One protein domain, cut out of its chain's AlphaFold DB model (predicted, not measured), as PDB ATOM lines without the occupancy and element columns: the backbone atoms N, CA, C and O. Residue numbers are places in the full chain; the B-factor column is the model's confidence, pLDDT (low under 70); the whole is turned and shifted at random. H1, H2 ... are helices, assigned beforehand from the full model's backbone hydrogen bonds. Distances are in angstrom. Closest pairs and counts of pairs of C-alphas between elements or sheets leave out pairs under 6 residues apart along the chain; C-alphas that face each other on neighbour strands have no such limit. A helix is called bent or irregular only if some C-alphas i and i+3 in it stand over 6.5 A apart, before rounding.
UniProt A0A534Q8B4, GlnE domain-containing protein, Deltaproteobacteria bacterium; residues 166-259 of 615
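What this domain is: This is residues 166 to 259 of the 615 residues of the protein "GlnE domain-containing protein" of Deltaproteobacteria bacterium (UniProt A0A534Q8B4). One long helix, H1, sticks out with residues 166 to 175 as a free arm, while its last part packs on a small body of five shorter helices. H2 folds back along the last part of H1 as a helical hairpin, H4 crosses both, and H5, H6 and the short H3 complete the body. The printed part has 94 residues with six named helices, H1 to H6 in chain order, and no named strand: all helix. It is compact, with a radius of gyration of the C-alphas of 14.1 A, but elongated, spanning 49 by 26 by 23 A.

Where its parts are: H1, residues 166 to 195, runs 43.5 A from C-alpha 166 at (88.238, 236.142, 144.607) to C-alpha 195 at (126.886, 219.385, 155.541). H2, residues 201 to 214, is 20.1 A long and irregular: C-alphas 202 and 205 are 7.5 A apart. H4, residues 225 to 237, is 18.2 A long. H3 is residues 218 to 221, H5 residues 239 to 245, and H6 residues 249 to 256, ending at C-alpha 256 (118.732, 234.345, 164.135).

How they stand to each other: H1, with residues 184 to 195 alone, touches H2 at a shallow tilt of 25 degrees, opposite ways; the closest C-alphas, Leu 195 and Asp 201, are 4.8 A apart. H4 touches H1, about perpendicular at 83 degrees, closest at C-alphas 191 and 232, 5.3 A. H4 touches H2 at 75 degrees, closest at C-alphas 203 and 236, 5.2 A. H4 and H5 touch only at the corner, C-alphas 235 and 242 being closest at 5.1 A. H3 touches H6, closest at C-alphas 219 and 253, 5.1 A. H1 is apart from H5 and H6. Every O i to N i+4 pair is within hydrogen-bond range in H4, H5 and H6, against 25 of 26 in H1 and 5 of 10 in H2; H3 is too short for such a pair.

The domain as a whole: The C-alphas of Ala 166 and Pro 199, the two farthest apart, are 50.2 A apart. The printed part has no cut, and its five links are tight. Mean pLDDT of the printed part is 87.1; no printed residue is under 70.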
ATOM      1  N   ALA A 166      87.941 237.571 144.479       71.75
ATOM      2  CA  ALA A 166      88.238 236.142 144.607       71.75
ATOM      3  C   ALA A 166      89.470 235.722 143.777       71.75
ATOM      4  O   ALA A 166      90.342 235.013 144.281       71.75
ATOM      5  N   ARG A 167      89.596 236.210 142.532       77.62
ATOM      6  CA  ARG A 167      90.787 236.005 141.685       77.62
ATOM      7  C   ARG A 167      92.044 236.634 142.299       77.62
ATOM      8  O   ARG A 167      93.102 236.009 142.241       77.62
ATOM      9  N   ALA A 168      91.937 237.812 142.914       73.44
ATOM     10  CA  ALA A 168      93.038 238.481 143.606       73.44
ATOM     11  C   ALA A 168      93.495 237.693 144.846       73.44
ATOM     12  O   ALA A 168      94.676 237.364 144.945       73.44
ATOM     13  N   ARG A 169      92.569 237.274 145.727       73.75
ATOM     14  CA  ARG A 169      92.883 236.391 146.869       73.75
ATOM     15  C   ARG A 169      93.524 235.078 146.408       73.75
ATOM     16  O   ARG A 169      94.537 234.670 146.964       73.75
ATOM     17  N   ALA A 170      93.008 234.452 145.349       73.94
ATOM     18  CA  ALA A 170      93.590 233.228 144.793       73.94
ATOM     19  C   ALA A 170      94.999 233.439 144.200       73.94
ATOM     20  O   ALA A 170      95.854 232.564 144.343       73.94
ATOM     21  N   ARG A 171      95.276 234.591 143.567       73.00
ATOM     22  CA  ARG A 171      96.635 234.972 143.132       73.00
ATOM     23  C   ARG A 171      97.565 235.205 144.330       73.00
ATOM     24  O   ARG A 171      98.684 234.703 144.307       73.00
ATOM     25  N   ALA A 172      97.099 235.881 145.381       74.06
ATOM     26  CA  ALA A 172      97.870 236.120 146.602       74.06
ATOM     27  C   ALA A 172      98.220 234.814 147.341       74.06
ATOM     28  O   ALA A 172      99.376 234.603 147.691       74.06
ATOM     29  N   ILE A 173      97.262 233.891 147.492       76.62
ATOM     30  CA  ILE A 173      97.490 232.566 148.096       76.62
ATOM     31  C   ILE A 173      98.494 231.750 147.268       76.62
ATOM     32  O   ILE A 173      99.386 231.119 147.832       76.62
ATOM     33  N   ARG A 174      98.403 231.780 145.928       74.00
ATOM     34  CA  ARG A 174      99.396 231.111 145.068       74.00
ATOM     35  C   ARG A 174     100.784 231.743 145.171       74.00
ATOM     36  O   ARG A 174     101.755 230.996 145.202       74.00
ATOM     37  N   SER A 175     100.896 233.074 145.248       74.62
ATOM     38  CA  SER A 175     102.201 233.738 145.377       74.62
ATOM     39  C   SER A 175     102.825 233.524 146.760       74.62
ATOM     40  O   SER A 175     104.029 233.306 146.838       74.62
ATOM     41  N   ALA A 176     102.019 233.488 147.828       72.88
ATOM     42  CA  ALA A 176     102.461 233.103 149.167       72.88
ATOM     43  C   ALA A 176     103.020 231.674 149.175       72.88
ATOM     44  O   ALA A 176     104.200 231.497 149.463       72.88
ATOM     45  N   ARG A 177     102.240 230.685 148.713       74.81
ATOM     46  CA  ARG A 177     102.687 229.282 148.604       74.81
ATOM     47  C   ARG A 177     103.910 229.090 147.699       74.81
ATOM     48  O   ARG A 177     104.655 228.130 147.863       74.81
ATOM     49  N   ALA A 178     104.106 229.955 146.703       74.50
ATOM     50  CA  ALA A 178     105.288 229.921 145.843       74.50
ATOM     51  C   ALA A 178     106.538 230.497 146.532       74.50
ATOM     52  O   ALA A 178     107.621 229.952 146.340       74.50
ATOM     53  N   ARG A 179     106.400 231.555 147.349       74.12
ATOM     54  CA  ARG A 179     107.490 232.059 148.207       74.12
ATOM     55  C   ARG A 179     107.854 231.042 149.286       74.12
ATOM     56  O   ARG A 179     109.022 230.718 149.422       74.12
ATOM     57  N   GLU A 180     106.850 230.488 149.959       74.19
ATOM     58  CA  GLU A 180     106.964 229.430 150.970       74.19
ATOM     59  C   GLU A 180     107.778 228.234 150.451       74.19
ATOM     60  O   GLU A 180     108.824 227.928 151.013       74.19
ATOM     61  N   ARG A 181     107.400 227.631 149.308       76.25
ATOM     62  CA  ARG A 181     108.182 226.528 148.714       76.25
ATOM     63  C   ARG A 181     109.612 226.923 148.338       76.25
ATOM     64  O   ARG A 181     110.520 226.135 148.562       76.25
ATOM     65  N   ARG A 182     109.829 228.126 147.790       78.62
ATOM     66  CA  ARG A 182     111.186 228.614 147.471       78.62
ATOM     67  C   ARG A 182     112.043 228.780 148.726       78.62
ATOM     68  O   ARG A 182     113.224 228.473 148.675       78.62
ATOM     69  N   ALA A 183     111.460 229.241 149.829       77.75
ATOM     70  CA  ALA A 183     112.166 229.427 151.090       77.75
ATOM     71  C   ALA A 183     112.473 228.076 151.776       77.75
ATOM     72  O   ALA A 183     113.586 227.876 152.251       77.75
ATOM     73  N   VAL A 184     111.553 227.102 151.697       79.62
ATOM     74  CA  VAL A 184     111.793 225.695 152.078       79.62
ATOM     75  C   VAL A 184     112.967 225.092 151.302       79.62
ATOM     76  O   VAL A 184     113.928 224.638 151.919       79.62
ATOM     77  N   SER A 185     112.939 225.136 149.964       78.94
ATOM     78  CA  SER A 185     114.043 224.625 149.136       78.94
ATOM     79  C   SER A 185     115.351 225.392 149.359       78.94
ATOM     80  O   SER A 185     116.418 224.789 149.353       78.94
ATOM     81  N   GLY A 186     115.278 226.708 149.588       85.69
ATOM     82  CA  GLY A 186     116.438 227.552 149.867       85.69
ATOM     83  C   GLY A 186     117.077 227.296 151.234       85.69
ATOM     84  O   GLY A 186     118.292 227.418 151.353       85.69
ATOM     85  N   LEU A 187     116.306 226.911 152.259       88.00
ATOM     86  CA  LEU A 187     116.888 226.460 153.527       88.00
ATOM     87  C   LEU A 187     117.520 225.078 153.383       88.00
ATOM     88  O   LEU A 187     118.628 224.894 153.872       88.00
ATOM     89  N   ALA A 188     116.837 224.136 152.721       88.19
ATOM     90  CA  ALA A 188     117.371 222.795 152.495       88.19
ATOM     91  C   ALA A 188     118.742 222.876 151.806       88.19
ATOM     92  O   ALA A 188     119.729 222.476 152.404       88.19
ATOM     93  N   ALA A 189     118.831 223.568 150.664       89.81
ATOM     94  CA  ALA A 189     120.095 223.761 149.952       89.81
ATOM     95  C   ALA A 189     121.195 224.429 150.807       89.81
ATOM     96  O   ALA A 189     122.347 224.024 150.725       89.81
ATOM     97  N   ARG A 190     120.854 225.403 151.668       93.00
ATOM     98  CA  ARG A 190     121.802 226.046 152.608       93.00
ATOM     99  C   ARG A 190     122.236 225.141 153.766       93.00
ATOM    100  O   ARG A 190     123.283 225.380 154.361       93.00
ATOM    101  N   PHE A 191     121.430 224.152 154.143       93.81
ATOM    102  CA  PHE A 191     121.834 223.112 155.090       93.81
ATOM    103  C   PHE A 191     122.692 222.056 154.393       93.81
ATOM    104  O   PHE A 191     123.719 221.671 154.941       93.81
ATOM    105  N   ASP A 192     122.318 221.642 153.185       91.62
ATOM    106  CA  ASP A 192     123.074 220.679 152.385       91.62
ATOM    107  C   ASP A 192     124.476 221.239 152.060       91.62
ATOM    108  O   ASP A 192     125.468 220.560 152.288       91.62
ATOM    109  N   GLU A 193     124.591 222.521 151.685       93.12
ATOM    110  CA  GLU A 193     125.861 223.257 151.499       93.12
ATOM    111  C   GLU A 193     126.771 223.246 152.745       93.12
ATOM    112  O   GLU A 193     127.992 223.194 152.625       93.12
ATOM    113  N   VAL A 194     126.194 223.274 153.951       93.69
ATOM    114  CA  VAL A 194     126.948 223.220 155.217       93.69
ATOM    115  C   VAL A 194     127.416 221.803 155.564       93.69
ATOM    116  O   VAL A 194     128.422 221.652 156.260       93.69
ATOM    117  N   LEU A 195     126.662 220.782 155.155       93.81
ATOM    118  CA  LEU A 195     126.886 219.385 155.541       93.81
ATOM    119  C   LEU A 195     127.675 218.603 154.476       93.81
ATOM    120  O   LEU A 195     128.360 217.639 154.829       93.81
ATOM    121  N   ALA A 196     127.626 219.026 153.212       93.12
ATOM    122  CA  ALA A 196     128.317 218.405 152.089       93.12
ATOM    123  C   ALA A 196     129.830 218.287 152.331       93.12
ATOM    124  O   ALA A 196     130.483 219.203 152.831       93.12
ATOM    125  N   GLY A 197     130.399 217.129 151.987       88.75
ATOM    126  CA  GLY A 197     131.818 216.826 152.207       88.75
ATOM    127  C   GLY A 197     132.215 216.579 153.672       88.75
ATOM    128  O   GLY A 197     133.345 216.166 153.923       88.75
ATOM    129  N   THR A 198     131.311 216.771 154.639       92.12
ATOM    130  CA  THR A 198     131.554 216.456 156.057       92.12
ATOM    131  C   THR A 198     131.042 215.052 156.421       92.12
ATOM    132  O   THR A 198     130.143 214.524 155.759       92.12
ATOM    133  N   PRO A 199     131.486 214.465 157.550       90.69
ATOM    134  CA  PRO A 199     130.864 213.279 158.154       90.69
ATOM    135  C   PRO A 199     129.366 213.395 158.519       90.69
ATOM    136  O   PRO A 199     128.796 212.436 159.043       90.69
ATOM    137  N   LEU A 200     128.725 214.548 158.294       92.00
ATOM    138  CA  LEU A 200     127.299 214.786 158.528       92.00
ATOM    139  C   LEU A 200     126.451 214.784 157.246       92.00
ATOM    140  O   LEU A 200     125.229 214.836 157.358       92.00
ATOM    141  N   ASP A 201     127.052 214.688 156.058       90.44
ATOM    142  CA  ASP A 201     126.339 214.683 154.770       90.44
ATOM    143  C   ASP A 201     125.244 213.596 154.718       90.44
ATOM    144  O   ASP A 201     124.068 213.863 154.472       90.44
ATOM    145  N   ALA A 202     125.581 212.378 155.161       87.44
ATOM    146  CA  ALA A 202     124.645 211.253 155.296       87.44
ATOM    147  C   ALA A 202     123.463 211.497 156.270       87.44
ATOM    148  O   ALA A 202     122.538 210.684 156.339       87.44
ATOM    149  N   ARG A 203     123.471 212.599 157.036       86.62
ATOM    150  CA  ARG A 203     122.401 213.021 157.957       86.62
ATOM    151  C   ARG A 203     121.534 214.165 157.399       86.62
ATOM    152  O   ARG A 203     120.525 214.496 158.026       86.62
ATOM    153  N   ALA A 204     121.834 214.707 156.212       83.50
ATOM    154  CA  ALA A 204     121.037 215.746 155.542       83.50
ATOM    155  C   ALA A 204     119.513 215.453 155.436       83.50
ATOM    156  O   ALA A 204     118.717 216.381 155.620       83.50
ATOM    157  N   PRO A 205     119.029 214.198 155.280       83.00
ATOM    158  CA  PRO A 205     117.589 213.902 155.306       83.00
ATOM    159  C   PRO A 205     116.861 214.265 156.618       83.00
ATOM    160  O   PRO A 205     115.635 214.416 156.617       83.00
ATOM    161  N   ALA A 206     117.573 214.427 157.741       79.81
ATOM    162  CA  ALA A 206     116.998 214.989 158.969       79.81
ATOM    163  C   ALA A 206     116.780 216.510 158.844       79.81
ATOM    164  O   ALA A 206     115.725 217.020 159.229       79.81
ATOM    165  N   SER A 207     117.741 217.209 158.234       81.62
ATOM    166  CA  SER A 207     117.712 218.645 157.929       81.62
ATOM    167  C   SER A 207     116.581 219.015 156.968       81.62
ATOM    168  O   SER A 207     115.850 219.976 157.224       81.62
ATOM    169  N   ALA A 208     116.343 218.193 155.941       79.75
ATOM    170  CA  ALA A 208     115.226 218.359 155.010       79.75
ATOM    171  C   ALA A 208     113.859 218.429 155.726       79.75
ATOM    172  O   ALA A 208     113.083 219.352 155.487       79.75
ATOM    173  N   ARG A 209     113.584 217.530 156.684       82.19
ATOM    174  CA  ARG A 209     112.313 217.508 157.449       82.19
ATOM    175  C   ARG A 209     112.101 218.739 158.332       82.19
ATOM    176  O   ARG A 209     110.962 219.105 158.630       82.19
ATOM    177  N   PHE A 210     113.181 219.372 158.786       89.56
ATOM    178  CA  PHE A 210     113.098 220.649 159.490       89.56
ATOM    179  C   PHE A 210     112.811 221.791 158.508       89.56
ATOM    180  O   PHE A 210     111.915 222.602 158.756       89.56
ATOM    181  N   ALA A 211     113.502 221.811 157.363       86.81
ATOM    182  CA  ALA A 211     113.280 222.780 156.294       86.81
ATOM    183  C   ALA A 211     111.844 222.731 155.747       86.81
ATOM    184  O   ALA A 211     111.223 223.782 155.617       86.81
ATOM    185  N   GLU A 212     111.267 221.544 155.534       85.69
ATOM    186  CA  GLU A 212     109.859 221.350 155.147       85.69
ATOM    187  C   GLU A 212     108.870 222.048 156.092       85.69
ATOM    188  O   GLU A 212     107.865 222.599 155.644       85.69
ATOM    189  N   ARG A 213     109.143 222.025 157.404       86.25
ATOM    190  CA  ARG A 213     108.262 222.601 158.431       86.25
ATOM    191  C   ARG A 213     108.504 224.085 158.679       86.25
ATOM    192  O   ARG A 213     107.554 224.790 159.009       86.25
ATOM    193  N   ARG A 214     109.761 224.539 158.614       88.50
ATOM    194  CA  ARG A 214     110.179 225.874 159.086       88.50
ATOM    195  C   ARG A 214     110.714 226.800 158.009       88.50
ATOM    196  O   ARG A 214     110.751 227.997 158.239       88.50
ATOM    197  N   GLY A 215     111.087 226.308 156.829       83.06
ATOM    198  CA  GLY A 215     111.798 227.094 155.813       83.06
ATOM    199  C   GLY A 215     111.065 228.332 155.283       83.06
ATOM    200  O   GLY A 215     111.697 229.174 154.661       83.06
ATOM    201  N   GLY A 216     109.764 228.490 155.555       84.56
ATOM    202  CA  GLY A 216     109.024 229.737 155.318       84.56
ATOM    203  C   GLY A 216     109.216 230.840 156.378       84.56
ATOM    204  O   GLY A 216     108.699 231.940 156.180       84.56
ATOM    205  N   ASP A 217     109.918 230.577 157.485       87.69
ATOM    206  CA  ASP A 217     110.142 231.532 158.576       87.69
ATOM    207  C   ASP A 217     111.122 232.646 158.190       87.69
ATOM    208  O   ASP A 217     112.252 232.395 157.768       87.69
ATOM    209  N   ALA A 218     110.738 233.896 158.460       87.06
ATOM    210  CA  ALA A 218     111.583 235.062 158.197       87.06
ATOM    211  C   ALA A 218     112.881 235.082 159.033       87.06
ATOM    212  O   ALA A 218     113.876 235.652 158.590       87.06
ATOM    213  N   ALA A 219     112.899 234.454 160.215       89.38
ATOM    214  CA  ALA A 219     114.107 234.279 161.026       89.38
ATOM    215  C   ALA A 219     115.247 233.603 160.241       89.38
ATOM    216  O   ALA A 219     116.404 234.009 160.312       89.38
ATOM    217  N   LEU A 220     114.920 232.595 159.431       88.69
ATOM    218  CA  LEU A 220     115.913 231.733 158.795       88.69
ATOM    219  C   LEU A 220     116.667 232.419 157.646       88.69
ATOM    220  O   LEU A 220     117.785 232.014 157.315       88.69
ATOM    221  N   SER A 221     116.103 233.483 157.066       86.50
ATOM    222  CA  SER A 221     116.819 234.346 156.120       86.50
ATOM    223  C   SER A 221     117.729 235.376 156.803       86.50
ATOM    224  O   SER A 221     118.486 236.039 156.105       86.50
ATOM    225  N   ARG A 222     117.661 235.524 158.137       90.81
ATOM    226  CA  ARG A 222     118.533 236.409 158.935       90.81
ATOM    227  C   ARG A 222     119.681 235.682 159.644       90.81
ATOM    228  O   ARG A 222     120.592 236.351 160.113       90.81
ATOM    229  N   LEU A 223     119.662 234.345 159.700       91.94
ATOM    230  CA  LEU A 223     120.751 233.539 160.269       91.94
ATOM    231  C   LEU A 223     122.110 233.926 159.665       91.94
ATOM    232  O   LEU A 223     122.318 233.765 158.457       91.94
ATOM    233  N   SER A 224     123.034 234.357 160.527       93.25
ATOM    234  CA  SER A 224     124.456 234.512 160.207       93.25
ATOM    235  C   SER A 224     125.061 233.172 159.760       93.25
ATOM    236  O   SER A 224     124.532 232.108 160.085       93.25
ATOM    237  N   ALA A 225     126.175 233.186 159.020       93.25
ATOM    238  CA  ALA A 225     126.803 231.941 158.560       93.25
ATOM    239  C   ALA A 225     127.187 230.977 159.715       93.25
ATOM    240  O   ALA A 225     126.922 229.780 159.582       93.25
ATOM    241  N   PRO A 226     127.701 231.447 160.875       94.31
ATOM    242  CA  PRO A 226     127.878 230.598 162.055       94.31
ATOM    243  C   PRO A 226     126.558 230.056 162.627       94.31
ATOM    244  O   PRO A 226     126.458 228.860 162.887       94.31
ATOM    245  N   ALA A 227     125.512 230.880 162.766       94.75
ATOM    246  CA  ALA A 227     124.220 230.423 163.294       94.75
ATOM    247  C   ALA A 227     123.522 229.419 162.353       94.75
ATOM    248  O   ALA A 227     122.930 228.441 162.811       94.75
ATOM    249  N   LEU A 228     123.647 229.605 161.033       94.88
ATOM    250  CA  LEU A 228     123.230 228.633 160.021       94.88
ATOM    251  C   LEU A 228     123.992 227.310 160.180       94.88
ATOM    252  O   LEU A 228     123.364 226.251 160.204       94.88
ATOM    253  N   ARG A 229     125.325 227.371 160.329       94.75
ATOM    254  CA  ARG A 229     126.186 226.195 160.534       94.75
ATOM    255  C   ARG A 229     125.777 225.417 161.785       94.75
ATOM    256  O   ARG A 229     125.608 224.199 161.728       94.75
ATOM    257  N   GLY A 230     125.568 226.132 162.888       95.25
ATOM    258  CA  GLY A 230     125.130 225.569 164.161       95.25
ATOM    259  C   GLY A 230     123.756 224.918 164.078       95.25
ATOM    260  O   GLY A 230     123.594 223.789 164.537       95.25
ATOM    261  N   LEU A 231     122.787 225.571 163.427       95.62
ATOM    262  CA  LEU A 231     121.442 225.025 163.246       95.62
ATOM    263  C   LEU A 231     121.439 223.777 162.349       95.62
ATOM    264  O   LEU A 231     120.804 222.784 162.703       95.62
ATOM    265  N   ALA A 232     122.168 223.791 161.230       95.12
ATOM    266  CA  ALA A 232     122.283 222.637 160.335       95.12
ATOM    267  C   ALA A 232     122.882 221.421 161.061       95.12
ATOM    268  O   ALA A 232     122.308 220.331 161.036       95.12
ATOM    269  N   ARG A 233     123.996 221.625 161.781       96.12
ATOM    270  CA  ARG A 233     124.652 220.587 162.589       96.12
ATOM    271  C   ARG A 233     123.753 220.094 163.724       96.12
ATOM    272  O   ARG A 233     123.624 218.883 163.895       96.12
ATOM    273  N   LEU A 234     123.081 220.988 164.454       96.44
ATOM    274  CA  LEU A 234     122.110 220.647 165.504       96.44
ATOM    275  C   LEU A 234     120.993 219.749 164.960       96.44
ATOM    276  O   LEU A 234     120.673 218.731 165.571       96.44
ATOM    277  N   VAL A 235     120.423 220.089 163.803       95.00
ATOM    278  CA  VAL A 235     119.308 219.334 163.217       95.00
ATOM    279  C   VAL A 235     119.762 217.978 162.664       95.00
ATOM    280  O   VAL A 235     119.096 216.971 162.908       95.00
ATOM    281  N   ALA A 236     120.912 217.927 161.986       94.06
ATOM    282  CA  ALA A 236     121.501 216.688 161.477       94.06
ATOM    283  C   ALA A 236     121.901 215.709 162.599       94.06
ATOM    284  O   ALA A 236     121.866 214.488 162.416       94.06
ATOM    285  N   THR A 237     122.281 216.221 163.774       94.88
ATOM    286  CA  THR A 237     122.798 215.404 164.889       94.88
ATOM    287  C   THR A 237     121.759 215.067 165.954       94.88
ATOM    288  O   THR A 237     121.856 213.989 166.539       94.88
ATOM    289  N   GLN A 238     120.740 215.909 166.168       94.38
ATOM    290  CA  GLN A 238     119.675 215.697 167.159       94.38
ATOM    291  C   GLN A 238     118.256 215.868 166.568       94.38
ATOM    292  O   GLN A 238     117.593 216.887 166.797       94.38
ATOM    293  N   PRO A 239     117.719 214.846 165.867       89.50
ATOM    294  CA  PRO A 239     116.384 214.897 165.258       89.50
ATOM    295  C   PRO A 239     115.229 215.137 166.246       89.50
ATOM    296  O   PRO A 239     114.220 215.743 165.883       89.50
ATOM    297  N   GLU A 240     115.355 214.699 167.504       90.31
ATOM    298  CA  GLU A 240     114.343 214.957 168.540       90.31
ATOM    299  C   GLU A 240     114.330 216.425 168.981       90.31
ATOM    300  O   GLU A 240     113.258 217.025 169.111       90.31
ATOM    301  N   VAL A 241     115.512 217.039 169.129       93.56
ATOM    302  CA  VAL A 241     115.649 218.478 169.394       93.56
ATOM    303  C   VAL A 241     115.124 219.274 168.198       93.56
ATOM    304  O   VAL A 241     114.320 220.181 168.386       93.56
ATOM    305  N   ALA A 242     115.455 218.882 166.965       92.81
ATOM    306  CA  ALA A 242     114.903 219.496 165.757       92.81
ATOM    307  C   ALA A 242     113.364 219.433 165.705       92.81
ATOM    308  O   ALA A 242     112.707 220.433 165.410       92.81
ATOM    309  N   SER A 243     112.770 218.281 166.034       91.38
ATOM    310  CA  SER A 243     111.312 218.108 166.084       91.38
ATOM    311  C   SER A 243     110.662 218.963 167.183       91.38
ATOM    312  O   SER A 243     109.601 219.549 166.960       91.38
ATOM    313  N   PHE A 244     111.314 219.104 168.342       92.31
ATOM    314  CA  PHE A 244     110.900 220.021 169.407       92.31
ATOM    315  C   PHE A 244     110.937 221.486 168.937       92.31
ATOM    316  O   PHE A 244     109.912 222.169 168.983       92.31
ATOM    317  N   LEU A 245     112.072 221.951 168.406       92.25
ATOM    318  CA  LEU A 245     112.265 223.327 167.936       92.25
ATOM    319  C   LEU A 245     111.351 223.695 166.758       92.25
ATOM    320  O   LEU A 245     110.896 224.832 166.665       92.25
ATOM    321  N   ALA A 246     110.994 222.732 165.900       89.69
ATOM    322  CA  ALA A 246     110.058 222.959 164.800       89.69
ATOM    323  C   ALA A 246     108.641 223.382 165.264       89.69
ATOM    324  O   ALA A 246     107.847 223.889 164.468       89.69
ATOM    325  N   ASN A 247     108.318 223.222 166.549       89.69
ATOM    326  CA  ASN A 247     107.068 223.695 167.144       89.69
ATOM    327  C   ASN A 247     107.219 225.044 167.881       89.69
ATOM    328  O   ASN A 247     106.275 225.487 168.532       89.69
ATOM    329  N   ARG A 248     108.390 225.702 167.814       90.88
ATOM    330  CA  ARG A 248     108.746 226.859 168.659       90.88
ATOM    331  C   ARG A 248     109.329 228.028 167.837       90.88
ATOM    332  O   ARG A 248     110.517 228.320 167.956       90.88
ATOM    333  N   PRO A 249     108.511 228.735 167.025       87.50
ATOM    334  CA  PRO A 249     108.958 229.850 166.170       87.50
ATOM    335  C   PRO A 249     109.800 230.909 166.897       87.50
ATOM    336  O   PRO A 249     110.816 231.348 166.369       87.50
ATOM    337  N   GLY A 250     109.426 231.277 168.128       91.44
ATOM    338  CA  GLY A 250     110.157 232.274 168.917       91.44
ATOM    339  C   GLY A 250     111.595 231.878 169.275       91.44
ATOM    340  O   GLY A 250     112.409 232.758 169.528       91.44
ATOM    341  N   TRP A 251     111.946 230.586 169.255       94.19
ATOM    342  CA  TRP A 251     113.339 230.153 169.410       94.19
ATOM    343  C   TRP A 251     114.169 230.458 168.157       94.19
ATOM    344  O   TRP A 251     115.325 230.848 168.277       94.19
ATOM    345  N   LEU A 252     113.581 230.345 166.960       92.38
ATOM    346  CA  LEU A 252     114.285 230.610 165.701       92.38
ATOM    347  C   LEU A 252     114.620 232.093 165.539       92.38
ATOM    348  O   LEU A 252     115.679 232.416 165.016       92.38
ATOM    349  N   GLU A 253     113.770 232.981 166.056       92.94
ATOM    350  CA  GLU A 253     114.090 234.408 166.172       92.94
ATOM    351  C   GLU A 253     115.298 234.649 167.099       92.94
ATOM    352  O   GLU A 253     116.196 235.402 166.731       92.94
ATOM    353  N   ARG A 254     115.401 233.947 168.242       92.69
ATOM    354  CA  ARG A 254     116.594 234.031 169.114       92.69
ATOM    355  C   ARG A 254     117.844 233.443 168.452       92.69
ATOM    356  O   ARG A 254     118.908 234.036 168.558       92.69
ATOM    357  N   ALA A 255     117.719 232.331 167.725       92.81
ATOM    358  CA  ALA A 255     118.825 231.729 166.973       92.81
ATOM    359  C   ALA A 255     119.308 232.622 165.810       92.81
ATOM    360  O   ALA A 255     120.501 232.678 165.526       92.81
ATOM    361  N   ALA A 256     118.399 233.355 165.159       91.56
ATOM    362  CA  ALA A 256     118.732 234.345 164.135       91.56
ATOM    363  C   ALA A 256     119.362 235.627 164.705       91.56
ATOM    364  O   ALA A 256     120.087 236.311 163.987       91.56
ATOM    365  N   ALA A 257     119.113 235.935 165.982       90.88
ATOM    366  CA  ALA A 257     119.696 237.064 166.703       90.88
ATOM    367  C   ALA A 257     121.054 236.754 167.372       90.88
ATOM    368  O   ALA A 257     121.575 237.601 168.094       90.88
ATOM    369  N   LEU A 258     121.642 235.570 167.150       88.25
ATOM    370  CA  LEU A 258     122.951 235.209 167.708       88.25
ATOM    371  C   LEU A 258     124.086 236.045 167.084       88.25
ATOM    372  O   LEU A 258     124.583 235.748 165.991       88.25
ATOM    373  N   ALA A 259     124.498 237.076 167.821       80.88
ATOM    374  CA  ALA A 259     125.757 237.801 167.664       80.88
ATOM    375  C   ALA A 259     126.961 236.953 168.160       80.88
ATOM    376  O   ALA A 259     126.753 235.831 168.625       80.88
TER     377      ALA A 259